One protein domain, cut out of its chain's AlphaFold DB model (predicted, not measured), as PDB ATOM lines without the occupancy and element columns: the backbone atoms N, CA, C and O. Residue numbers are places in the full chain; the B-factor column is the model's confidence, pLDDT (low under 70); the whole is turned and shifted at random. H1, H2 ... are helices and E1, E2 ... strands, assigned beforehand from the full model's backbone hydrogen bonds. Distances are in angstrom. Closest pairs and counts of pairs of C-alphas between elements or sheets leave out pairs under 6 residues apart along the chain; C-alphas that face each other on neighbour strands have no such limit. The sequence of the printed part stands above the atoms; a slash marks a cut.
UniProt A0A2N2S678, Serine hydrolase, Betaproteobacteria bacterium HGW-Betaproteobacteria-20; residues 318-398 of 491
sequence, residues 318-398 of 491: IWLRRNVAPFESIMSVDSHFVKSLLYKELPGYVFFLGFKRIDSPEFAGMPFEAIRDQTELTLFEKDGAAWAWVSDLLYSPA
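What this domain is: This is residues 318 to 398 of the 491 residues of the protein "Serine hydrolase" of Betaproteobacteria bacterium HGW-Betaproteobacteria-20 (UniProt A0A2N2S678). One antiparallel sheet of eight short to medium strands is curled like part of a barrel, with its edge strands E2 and E3 close to meeting but left unpaired with each other and the link of residues 340 to 348 running between them across the open side. Residues 325 to 331, of which 330 and 331 belong to the one short helix, H1, stick out from the rest, and H1 is off the sheet. The 81 printed residues hold one named helix and eight named strands, in the order E1 H1 E2 E3 E4 E5 E6 E7 E8; the sheet's order is E2 E1 E8 E7 E6 E5 E4 E3, and the class is mostly strand. The whole is compact, with a radius of gyration of the C-alphas of 13.2 A, and spans 38 by 34 by 19 A.

How they stand to each other: E6, residues 376 to 382, and E7, residues 385 to 390, are a hairpin of inner strands at 153 degrees; N 380 and O 387 are 3.1 A apart, within hydrogen-bond range. E8, residues 393 to 397, is E7's other neighbour, with N 395 and O 388 at 2.8 A. E1, residues 318 to 321, is antiparallel to E8, with N 320 and O 396 at 2.8 A. E2, residues 337 to 339, is an edge strand beside E1, with N 338 and O 319 at 2.9 A. On the other side of E6 is E5, residues 363 to 365, with N 377 and O 364 at 2.8 A. E4, residues 355 to 360, follows, with N 357 and O 365 at 2.8 A. E3, residues 349 to 351, is the other edge strand, with N 350 and O 356 at 2.9 A. E3 to E8 form a meander, each strand the antiparallel neighbour of the one before. Pairing is staggered: E4 pairs with E3 over residues 355 to 357 and with E5 over 357 to 360. The strongly twisted sheet curls by 209 degrees, yet E2 and E3 are apart, only just, at 8.4 A. H1, residues 330 to 333, is not on the sheet; it is too short for an O i to N i+4 pair, and its one O i to N i+3 pair is within range.

Where its parts are: E1 begins at C-alpha 318 (23.122, 26.097, 84.099). E6 measures 18.6 A, E7 16.5 A, E4 15.2 A and E8 13.3 A; E8 ends at C-alpha 397 (19.234, 26.604, 88.774). E1 measures 10.0 A, H1 5.0 A, and E2, E3 and E5 6.9 A each.

The domain as a whole: The C-alphas of Phe 327 and Glu 345 are the two farthest apart, at 40.0 A. The printed part has no cut and no long link. Mean pLDDT of the printed part is 91.5; residues 332 to 334 are under 70.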
ATOM      1  N   ILE A 318      23.184  24.650  84.338       95.31
ATOM      2  CA  ILE A 318      23.122  26.097  84.099       95.31
ATOM      3  C   ILE A 318      22.534  26.783  85.333       95.31
ATOM      4  O   ILE A 318      21.539  26.321  85.905       95.31
ATOM      5  N   TRP A 319      23.148  27.892  85.720       96.81
ATOM      6  CA  TRP A 319      22.848  28.668  86.915       96.81
ATOM      7  C   TRP A 319      22.597  30.117  86.530       96.81
ATOM      8  O   TRP A 319      23.475  30.742  85.954       96.81
ATOM      9  N   LEU A 320      21.431  30.658  86.861       96.56
ATOM     10  CA  LEU A 320      21.015  32.017  86.520       96.56
ATOM     11  C   LEU A 320      21.253  32.943  87.710       96.56
ATOM     12  O   LEU A 320      20.805  32.637  88.819       96.56
ATOM     13  N   ARG A 321      21.950  34.061  87.503       96.06
ATOM     14  CA  ARG A 321      22.226  35.041  88.561       96.06
ATOM     15  C   ARG A 321      20.939  35.745  88.990       96.06
ATOM     16  O   ARG A 321      20.098  36.050  88.154       96.06
ATOM     17  N   ARG A 322      20.759  35.980  90.291       95.75
ATOM     18  CA  ARG A 322      19.508  36.488  90.892       95.75
ATOM     19  C   ARG A 322      19.633  37.833  91.595       95.75
ATOM     20  O   ARG A 322      18.623  38.393  91.997       95.75
ATOM     21  N   ASN A 323      20.834  38.373  91.740       93.75
ATOM     22  CA  ASN A 323      21.069  39.680  92.347       93.75
ATOM     23  C   ASN A 323      21.702  40.683  91.372       93.75
ATOM     24  O   ASN A 323      22.576  41.458  91.755       93.75
ATOM     25  N   VAL A 324      21.256  40.654  90.116       92.38
ATOM     26  CA  VAL A 324      21.658  41.607  89.077       92.38
ATOM     27  C   VAL A 324      20.958  42.943  89.293       92.38
ATOM     28  O   VAL A 324      19.733  43.014  89.428       92.38
ATOM     29  N   ALA A 325      21.739  44.020  89.284       89.50
ATOM     30  CA  ALA A 325      21.212  45.378  89.321       89.50
ATOM     31  C   ALA A 325      20.933  45.893  87.897       89.50
ATOM     32  O   ALA A 325      21.716  45.634  86.982       89.50
ATOM     33  N   PRO A 326      19.895  46.720  87.672       89.56
ATOM     34  CA  PRO A 326      19.620  47.257  86.336       89.56
ATOM     35  C   PRO A 326      20.724  48.183  85.797       89.56
ATOM     36  O   PRO A 326      20.782  48.450  84.601       89.56
ATOM     37  N   PHE A 327      21.605  48.673  86.668       84.44
ATOM     38  CA  PHE A 327      22.745  49.535  86.344       84.44
ATOM     39  C   PHE A 327      24.087  48.787  86.369       84.44
ATOM     40  O   PHE A 327      25.142  49.414  86.445       84.44
ATOM     41  N   GLU A 328      24.059  47.453  86.345       82.69
ATOM     42  CA  GLU A 328      25.263  46.629  86.372       82.69
ATOM     43  C   GLU A 328      26.228  46.958  85.214       82.69
ATOM     44  O   GLU A 328      25.813  47.160  84.065       82.69
ATOM     45  N   SER A 329      27.522  47.049  85.556       75.19
ATOM     46  CA  SER A 329      28.610  47.410  84.639       75.19
ATOM     47  C   SER A 329      28.799  46.360  83.549       75.19
ATOM     48  O   SER A 329      28.591  45.170  83.777       75.19
ATOM     49  N   ILE A 330      29.279  46.798  82.381       70.06
ATOM     50  CA  ILE A 330      29.484  45.939  81.213       70.06
ATOM     51  C   ILE A 330      30.363  44.716  81.509       70.06
ATOM     52  O   ILE A 330      30.125  43.652  80.960       70.06
ATOM     53  N   MET A 331      31.344  44.834  82.413       70.38
ATOM     54  CA  MET A 331      32.221  43.705  82.756       70.38
ATOM     55  C   MET A 331      31.443  42.513  83.316       70.38
ATOM     56  O   MET A 331      31.892  41.376  83.202       70.38
ATOM     57  N   SER A 332      30.295  42.787  83.929       69.75
ATOM     58  CA  SER A 332      29.436  41.786  84.535       69.75
ATOM     59  C   SER A 332      28.298  41.349  83.615       69.75
ATOM     60  O   SER A 332      27.702  40.324  83.910       69.75
ATOM     61  N   VAL A 333      28.008  42.068  82.517       66.62
ATOM     62  CA  VAL A 333      26.886  41.741  81.604       66.62
ATOM     63  C   VAL A 333      27.273  40.849  80.429       66.62
ATOM     64  O   VAL A 333      26.393  40.432  79.677       66.62
ATOM     65  N   ASP A 334      28.567  40.553  80.271       68.12
ATOM     66  CA  ASP A 334      29.057  39.597  79.269       68.12
ATOM     67  C   ASP A 334      28.388  38.217  79.462       68.12
ATOM     68  O   ASP A 334      28.160  37.511  78.485       68.12
ATOM     69  N   SER A 335      28.011  37.872  80.702       80.25
ATOM     70  CA  SER A 335      27.071  36.794  81.014       80.25
ATOM     71  C   SER A 335      26.513  36.909  82.437       80.25
ATOM     72  O   SER A 335      27.255  37.142  83.393       80.25
ATOM     73  N   HIS A 336      25.209  36.657  82.600       90.38
ATOM     74  CA  HIS A 336      24.558  36.494  83.908       90.38
ATOM     75  C   HIS A 336      24.212  35.040  84.241       90.38
ATOM     76  O   HIS A 336      23.495  34.782  85.214       90.38
ATOM     77  N   PHE A 337      24.732  34.070  83.492       89.62
ATOM     78  CA  PHE A 337      24.598  32.674  83.863       89.62
ATOM     79  C   PHE A 337      25.905  31.905  83.796       89.62
ATOM     80  O   PHE A 337      26.875  32.280  83.159       89.62
ATOM     81  N   VAL A 338      25.960  30.822  84.557       90.94
ATOM     82  CA  VAL A 338      27.174  30.033  84.726       90.94
ATOM     83  C   VAL A 338      26.842  28.593  84.424       90.94
ATOM     84  O   VAL A 338      25.869  28.048  84.944       90.94
ATOM     85  N   LYS A 339      27.678  27.951  83.611       93.25
ATOM     86  CA  LYS A 339      27.662  26.501  83.459       93.25
ATOM     87  C   LYS A 339      28.658  25.885  84.429       93.25
ATOM     88  O   LYS A 339      29.851  26.188  84.373       93.25
ATOM     89  N   SER A 340      28.182  25.030  85.326       95.94
ATOM     90  CA  SER A 340      29.059  24.282  86.223       95.94
ATOM     91  C   SER A 340      29.550  23.004  85.558       95.94
ATOM     92  O   SER A 340      28.809  22.349  84.828       95.94
ATOM     93  N   LEU A 341      30.813  22.650  85.791       96.44
ATOM     94  CA  LEU A 341      31.457  21.525  85.115       96.44
ATOM     95  C   LEU A 341      32.232  20.662  86.106       96.44
ATOM     96  O   LEU A 341      32.960  21.178  86.960       96.44
ATOM     97  N   LEU A 342      32.107  19.345  85.939       96.56
ATOM     98  CA  LEU A 342      32.963  18.349  86.574       96.56
ATOM     99  C   LEU A 342      33.859  17.706  85.507       96.56
ATOM    100  O   LEU A 342      33.402  17.318  84.428       96.56
ATOM    101  N   TYR A 343      35.150  17.586  85.812       94.94
ATOM    102  CA  TYR A 343      36.142  16.972  84.927       94.94
ATOM    103  C   TYR A 343      36.518  15.602  85.476       94.94
ATOM    104  O   TYR A 343      36.921  15.481  86.634       94.94
ATOM    105  N   LYS A 344      36.406  14.563  84.644       93.81
ATOM    106  CA  LYS A 344      36.644  13.171  85.052       93.81
ATOM    107  C   LYS A 344      38.064  12.965  85.589       93.81
ATOM    108  O   LYS A 344      38.276  12.184  86.510       93.81
ATOM    109  N   GLU A 345      39.026  13.675  85.017       94.50
ATOM    110  CA  GLU A 345      40.446  13.635  85.354       94.50
ATOM    111  C   GLU A 345      40.790  14.433  86.619       94.50
ATOM    112  O   GLU A 345      41.913  14.340  87.114       94.50
ATOM    113  N   LEU A 346      39.841  15.213  87.145       96.31
ATOM    114  CA  LEU A 346      40.008  16.045  88.336       96.31
ATOM    115  C   LEU A 346      38.877  15.772  89.343       96.31
ATOM    116  O   LEU A 346      38.115  16.681  89.684       96.31
ATOM    117  N   PRO A 347      38.748  14.527  89.841       97.31
ATOM    118  CA  PRO A 347      37.732  14.200  90.830       97.31
ATOM    119  C   PRO A 347      37.952  15.010  92.114       97.31
ATOM    120  O   PRO A 347      39.086  15.255  92.531       97.31
ATOM    121  N   GLY A 348      36.858  15.414  92.761       97.69
ATOM    122  CA  GLY A 348      36.902  16.259  93.957       97.69
ATOM    123  C   GLY A 348      37.084  17.749  93.678       97.69
ATOM    124  O   GLY A 348      37.311  18.520  94.612       97.69
ATOM    125  N   TYR A 349      36.952  18.158  92.418       97.44
ATOM    126  CA  TYR A 349      36.938  19.551  92.012       97.44
ATOM    127  C   TYR A 349      35.708  19.886  91.172       97.44
ATOM    128  O   TYR A 349      35.171  19.039  90.461       97.44
ATOM    129  N   VAL A 350      35.300  21.150  91.230       97.06
ATOM    130  CA  VAL A 350      34.222  21.725  90.423       97.06
ATOM    131  C   VAL A 350      34.705  23.018  89.781       97.06
ATOM    132  O   VAL A 350      35.399  23.818  90.412       97.06
ATOM    133  N   PHE A 351      34.336  23.235  88.522       95.06
ATOM    134  CA  PHE A 351      34.467  24.541  87.891       95.06
ATOM    135  C   PHE A 351      33.132  25.279  87.988       95.06
ATOM    136  O   PHE A 351      32.123  24.827  87.450       95.06
ATOM    137  N   PHE A 352      33.141  26.408  88.690       94.19
ATOM    138  CA  PHE A 352      32.023  27.340  88.811       94.19
ATOM    139  C   PHE A 352      32.635  28.720  89.039       94.19
ATOM    140  O   PHE A 352      33.093  28.992  90.148       94.19
ATOM    141  N   LEU A 353      32.707  29.563  88.001       90.56
ATOM    142  CA  LEU A 353      33.459  30.831  88.038       90.56
ATOM    143  C   LEU A 353      34.895  30.626  88.562       90.56
ATOM    144  O   LEU A 353      35.318  31.220  89.552       90.56
ATOM    145  N   GLY A 354      35.619  29.697  87.937       90.62
ATOM    146  CA  GLY A 354      36.939  29.254  88.384       90.62
ATOM    147  C   GLY A 354      36.922  27.905  89.100       90.62
ATOM    148  O   GLY A 354      35.872  27.351  89.435       90.62
ATOM    149  N   PHE A 355      38.116  27.346  89.291       92.81
ATOM    150  CA  PHE A 355      38.299  25.978  89.770       92.81
ATOM    151  C   PHE A 355      38.332  25.914  91.300       92.81
ATOM    152  O   PHE A 355      39.095  26.643  91.936       92.81
ATOM    153  N   LYS A 356      37.521  25.041  91.899       95.25
ATOM    154  CA  LYS A 356      37.357  24.932  93.355       95.25
ATOM    155  C   LYS A 356      37.492  23.481  93.808       95.25
ATOM    156  O   LYS A 356      36.964  22.576  93.163       95.25
ATOM    157  N   ARG A 357      38.198  23.257  94.916       96.88
ATOM    158  CA  ARG A 357      38.288  21.967  95.607       96.88
ATOM    159  C   ARG A 357      37.041  21.773  96.454       96.88
ATOM    160  O   ARG A 357      36.684  22.659  97.221       96.88
ATOM    161  N   ILE A 358      36.407  20.615  96.337       98.38
ATOM    162  CA  ILE A 358      35.222  20.265  97.118       98.38
ATOM    163  C   ILE A 358      35.674  19.838  98.518       98.38
ATOM    164  O   ILE A 358      36.305  18.792  98.687       98.38
ATOM    165  N   ASP A 359      35.341  20.641  99.530       97.56
ATOM    166  CA  ASP A 359      35.727  20.377 100.921       97.56
ATOM    167  C   ASP A 359      34.592  19.726 101.726       97.56
ATOM    168  O   ASP A 359      34.862  18.998 102.688       97.56
ATOM    169  N   SER A 360      33.333  19.928 101.328       98.19
ATOM    170  CA  SER A 360      32.144  19.297 101.919       98.19
ATOM    171  C   SER A 360      31.004  19.192 100.890       98.19
ATOM    172  O   SER A 360      31.138  19.759  99.803       98.19
ATOM    173  N   PRO A 361      29.890  18.495 101.189       98.31
ATOM    174  CA  PRO A 361      28.749  18.424 100.276       98.31
ATOM    175  C   PRO A 361      28.153  19.795  99.910       98.31
ATOM    176  O   PRO A 361      27.599  19.953  98.825       98.31
ATOM    177  N   GLU A 362      28.300  20.809 100.761       98.12
ATOM    178  CA  GLU A 362      27.753  22.150 100.549       98.12
ATOM    179  C   GLU A 362      28.802  23.187 100.145       98.12
ATOM    180  O   GLU A 362      28.424  24.302  99.805       98.12
ATOM    181  N   PHE A 363      30.099  22.869 100.183       98.38
ATOM    182  CA  PHE A 363      31.150  23.883 100.058       98.38
ATOM    183  C   PHE A 363      32.334  23.437  99.200       98.38
ATOM    184  O   PHE A 363      32.879  22.340  99.372       98.38
ATOM    185  N   ALA A 364      32.795  24.349  98.344       97.88
ATOM    186  CA  ALA A 364      34.051  24.234  97.619       97.88
ATOM    187  C   ALA A 364      34.821  25.567  97.623       97.88
ATOM    188  O   ALA A 364      34.244  26.619  97.366       97.88
ATOM    189  N   GLY A 365      36.131  25.529  97.871       95.12
ATOM    190  CA  GLY A 365      37.001  26.713  97.894       95.12
ATOM    191  C   GLY A 365      38.110  26.650  96.845       95.12
ATOM    192  O   GLY A 365      38.496  25.566  96.404       95.12
ATOM    193  N   MET A 366      38.652  27.795  96.430       92.50
ATOM    194  CA  MET A 366      39.837  27.814  95.562       92.50
ATOM    195  C   MET A 366      41.076  27.291  96.323       92.50
ATOM    196  O   MET A 366      41.450  27.862  97.342       92.50
ATOM    197  N   PRO A 367      41.754  26.226  95.852       89.44
ATOM    198  CA  PRO A 367      42.883  25.597  96.551       89.44
ATOM    199  C   PRO A 367      44.246  26.242  96.232       89.44
ATOM    200  O   PRO A 367      45.276  25.571  96.314       89.44
ATOM    201  N   PHE A 368      44.272  27.495  95.779       88.75
ATOM    202  CA  PHE A 368      45.458  28.100  95.174       88.75
ATOM    203  C   PHE A 368      46.015  29.207  96.056       88.75
ATOM    204  O   PHE A 368      45.271  30.033  96.560       88.75
ATOM    205  N   GLU A 369      47.333  29.266  96.214       83.06
ATOM    206  CA  GLU A 369      47.978  30.326  97.002       83.06
ATOM    207  C   GLU A 369      48.343  31.527  96.127       83.06
ATOM    208  O   GLU A 369      48.474  32.640  96.629       83.06
ATOM    209  N   ALA A 370      48.501  31.292  94.817       81.12
ATOM    210  CA  ALA A 370      49.044  32.251  93.862       81.12
ATOM    211  C   ALA A 370      48.032  33.011  93.010       81.12
ATOM    212  O   ALA A 370      48.411  33.706  92.068       81.12
ATOM    213  N   ILE A 371      46.751  32.879  93.335       80.50
ATOM    214  CA  ILE A 371      45.655  33.437  92.550       80.50
ATOM    215  C   ILE A 371      44.974  34.542  93.351       80.50
ATOM    216  O   ILE A 371      44.646  34.355  94.524       80.50
ATOM    217  N   ARG A 372      44.786  35.688  92.690       81.69
ATOM    218  CA  ARG A 372      44.045  36.852  93.191       81.69
ATOM    219  C   ARG A 372      42.541  36.633  93.201       81.69
ATOM    220  O   ARG A 372      42.048  35.816  92.432       81.69
ATOM    221  N   ASP A 373      41.858  37.419  94.034       78.12
ATOM    222  CA  ASP A 373      40.392  37.487  94.119       78.12
ATOM    223  C   ASP A 373      39.765  36.081  94.212       78.12
ATOM    224  O   ASP A 373      39.042  35.624  93.326       78.12
ATOM    225  N   GLN A 374      40.143  35.351  95.268       86.06
ATOM    226  CA  GLN A 374      39.664  33.992  95.501       86.06
ATOM    227  C   GLN A 374      38.188  33.991  95.874       86.06
ATOM    228  O   GLN A 374      37.732  34.837  96.633       86.06
ATOM    229  N   THR A 375      37.473  32.986  95.383       90.06
ATOM    230  CA  THR A 375      36.034  32.837  95.626       90.06
ATOM    231  C   THR A 375      35.729  31.464  96.208       90.06
ATOM    232  O   THR A 375      36.372  30.466  95.858       90.06
ATOM    233  N   GLU A 376      34.700  31.398  97.031       93.12
ATOM    234  CA  GLU A 376      34.067  30.182  97.513       93.12
ATOM    235  C   GLU A 376      32.827  29.827  96.684       93.12
ATOM    236  O   GLU A 376      32.298  30.643  95.941       93.12
ATOM    237  N   LEU A 377      32.379  28.581  96.775       97.44
ATOM    238  CA  LEU A 377      31.072  28.135  96.311       97.44
ATOM    239  C   LEU A 377      30.366  27.496  97.497       97.44
ATOM    240  O   LEU A 377      30.863  26.511  98.042       97.44
ATOM    241  N   THR A 378      29.197  28.025  97.842       98.25
ATOM    242  CA  THR A 378      28.309  27.453  98.854       98.25
ATOM    243  C   THR A 378      26.985  27.052  98.214       98.25
ATOM    244  O   THR A 378      26.365  27.848  97.510       98.25
ATOM    245  N   LEU A 379      26.533  25.825  98.467       98.38
ATOM    246  CA  LEU A 379      25.227  25.324  98.054       98.38
ATOM    247  C   LEU A 379      24.260  25.305  99.234       98.38
ATOM    248  O   LEU A 379      24.567  24.764 100.293       98.38
ATOM    249  N   PHE A 380      23.044  25.795  99.029       97.62
ATOM    250  CA  PHE A 380      21.995  25.812 100.051       97.62
ATOM    251  C   PHE A 380      20.622  25.554  99.422       97.62
ATOM    252  O   PHE A 380      20.457  25.697  98.217       97.62
ATOM    253  N   GLU A 381      19.655  25.089 100.212       97.25
ATOM    254  CA  GLU A 381      18.292  24.839  99.720       97.25
ATOM    255  C   GLU A 381      17.446  26.111  99.780       97.25
ATOM    256  O   GLU A 381      17.435  26.810 100.794       97.25
ATOM    257  N   LYS A 382      16.701  26.384  98.708       94.50
ATOM    258  CA  LYS A 382      15.700  27.448  98.644       94.50
ATOM    259  C   LYS A 382      14.637  27.099  97.602       94.50
ATOM    260  O   LYS A 382      14.957  26.691  96.490       94.50
ATOM    261  N   ASP A 383      13.367  27.259  97.971       90.31
ATOM    262  CA  ASP A 383      12.210  26.987  97.102       90.31
ATOM    263  C   ASP A 383      12.210  25.562  96.503       90.31
ATOM    264  O   ASP A 383      11.825  25.345  95.357       90.31
ATOM    265  N   GLY A 384      12.669  24.573  97.284       91.81
ATOM    266  CA  GLY A 384      12.730  23.162  96.875       91.81
ATOM    267  C   GLY A 384      13.851  22.823  95.884       91.81
ATOM    268  O   GLY A 384      13.843  21.736  95.309       91.81
ATOM    269  N   ALA A 385      14.797  23.739  95.673       94.62
ATOM    270  CA  ALA A 385      15.952  23.547  94.813       94.62
ATOM    271  C   ALA A 385      17.252  23.975  95.505       94.62
ATOM    272  O   ALA A 385      17.282  24.891  96.328       94.62
ATOM    273  N   ALA A 386      18.363  23.370  95.087       96.56
ATOM    274  CA  ALA A 386      19.691  23.814  95.475       96.56
ATOM    275  C   ALA A 386      20.074  25.089  94.710       96.56
ATOM    276  O   ALA A 386      20.090  25.101  93.479       96.56
ATOM    277  N   TRP A 387      20.398  26.144  95.448       97.88
ATOM    278  CA  TRP A 387      20.932  27.412  94.959       97.88
ATOM    279  C   TRP A 387      22.431  27.485  95.242       97.88
ATOM    280  O   TRP A 387      22.940  26.785  96.121       97.88
ATOM    281  N   ALA A 388      23.126  28.338  94.495       98.00
ATOM    282  CA  ALA A 388      24.557  28.552  94.629       98.00
ATOM    283  C   ALA A 388      24.851  29.997  95.042       98.00
ATOM    284  O   ALA A 388      24.252  30.943  94.535       98.00
ATOM    285  N   TRP A 389      25.792  30.148  95.963       97.19
ATOM    286  CA  TRP A 389      26.361  31.420  96.385       97.19
ATOM    287  C   TRP A 389      27.859  31.405  96.093       97.19
ATOM    288  O   TRP A 389      28.543  30.458  96.488       97.19
ATOM    289  N   VAL A 390      28.364  32.433  95.415       93.69
ATOM    290  CA  VAL A 390      29.794  32.607  95.122       93.69
ATOM    291  C   VAL A 390      30.195  34.045  95.414       93.69
ATOM    292  O   VAL A 390      29.769  34.940  94.692       93.69
ATOM    293  N   SER A 391      31.011  34.268  96.447       89.38
ATOM    294  CA  SER A 391      31.409  35.599  96.925       89.38
ATOM    295  C   SER A 391      30.213  36.466  97.326       89.38
ATOM    296  O   SER A 391      29.707  36.322  98.435       89.38
ATOM    297  N   ASP A 392      29.721  37.347  96.459       87.38
ATOM    298  CA  ASP A 392      28.490  38.126  96.653       87.38
ATOM    299  C   ASP A 392      27.417  37.803  95.603       87.38
ATOM    300  O   ASP A 392      26.359  38.427  95.576       87.38
ATOM    301  N   LEU A 393      27.666  36.822  94.737       92.50
ATOM    302  CA  LEU A 393      26.815  36.471  93.610       92.50
ATOM    303  C   LEU A 393      25.871  35.328  93.978       92.50
ATOM    304  O   LEU A 393      26.289  34.250  94.408       92.50
ATOM    305  N   LEU A 394      24.579  35.562  93.763       96.00
ATOM    306  CA  LEU A 394      23.513  34.615  94.057       96.00
ATOM    307  C   LEU A 394      23.012  33.973  92.768       96.00
ATOM    308  O   LEU A 394      22.641  34.684  91.838       96.00
ATOM    309  N   TYR A 395      22.909  32.648  92.744       97.62
ATOM    310  CA  TYR A 395      22.467  31.893  91.578       97.62
ATOM    311  C   TYR A 395      21.368  30.880  91.910       97.62
ATOM    312  O   TYR A 395      21.449  30.144  92.895       97.62
ATOM    313  N   SER A 396      20.371  30.789  91.032       97.44
ATOM    314  CA  SER A 396      19.353  29.732  91.029       97.44
ATOM    315  C   SER A 396      19.566  28.778  89.848       97.44
ATOM    316  O   SER A 396      20.093  29.199  88.819       97.44
ATOM    317  N   PRO A 397      19.140  27.506  89.920       97.06
ATOM    318  CA  PRO A 397      19.234  26.604  88.774       97.06
ATOM    319  C   PRO A 397      18.340  27.092  87.629       97.06
ATOM    320  O   PRO A 397      17.224  27.556  87.869       97.06
ATOM    321  N   ALA A 398      18.778  26.944  86.380       95.88
ATOM    322  CA  ALA A 398      18.038  27.446  85.218       95.88
ATOM    323  C   ALA A 398      16.635  26.846  85.054       95.88
ATOM    324  O   ALA A 398      15.732  27.519  84.569       95.88
TER     325      ALA A 398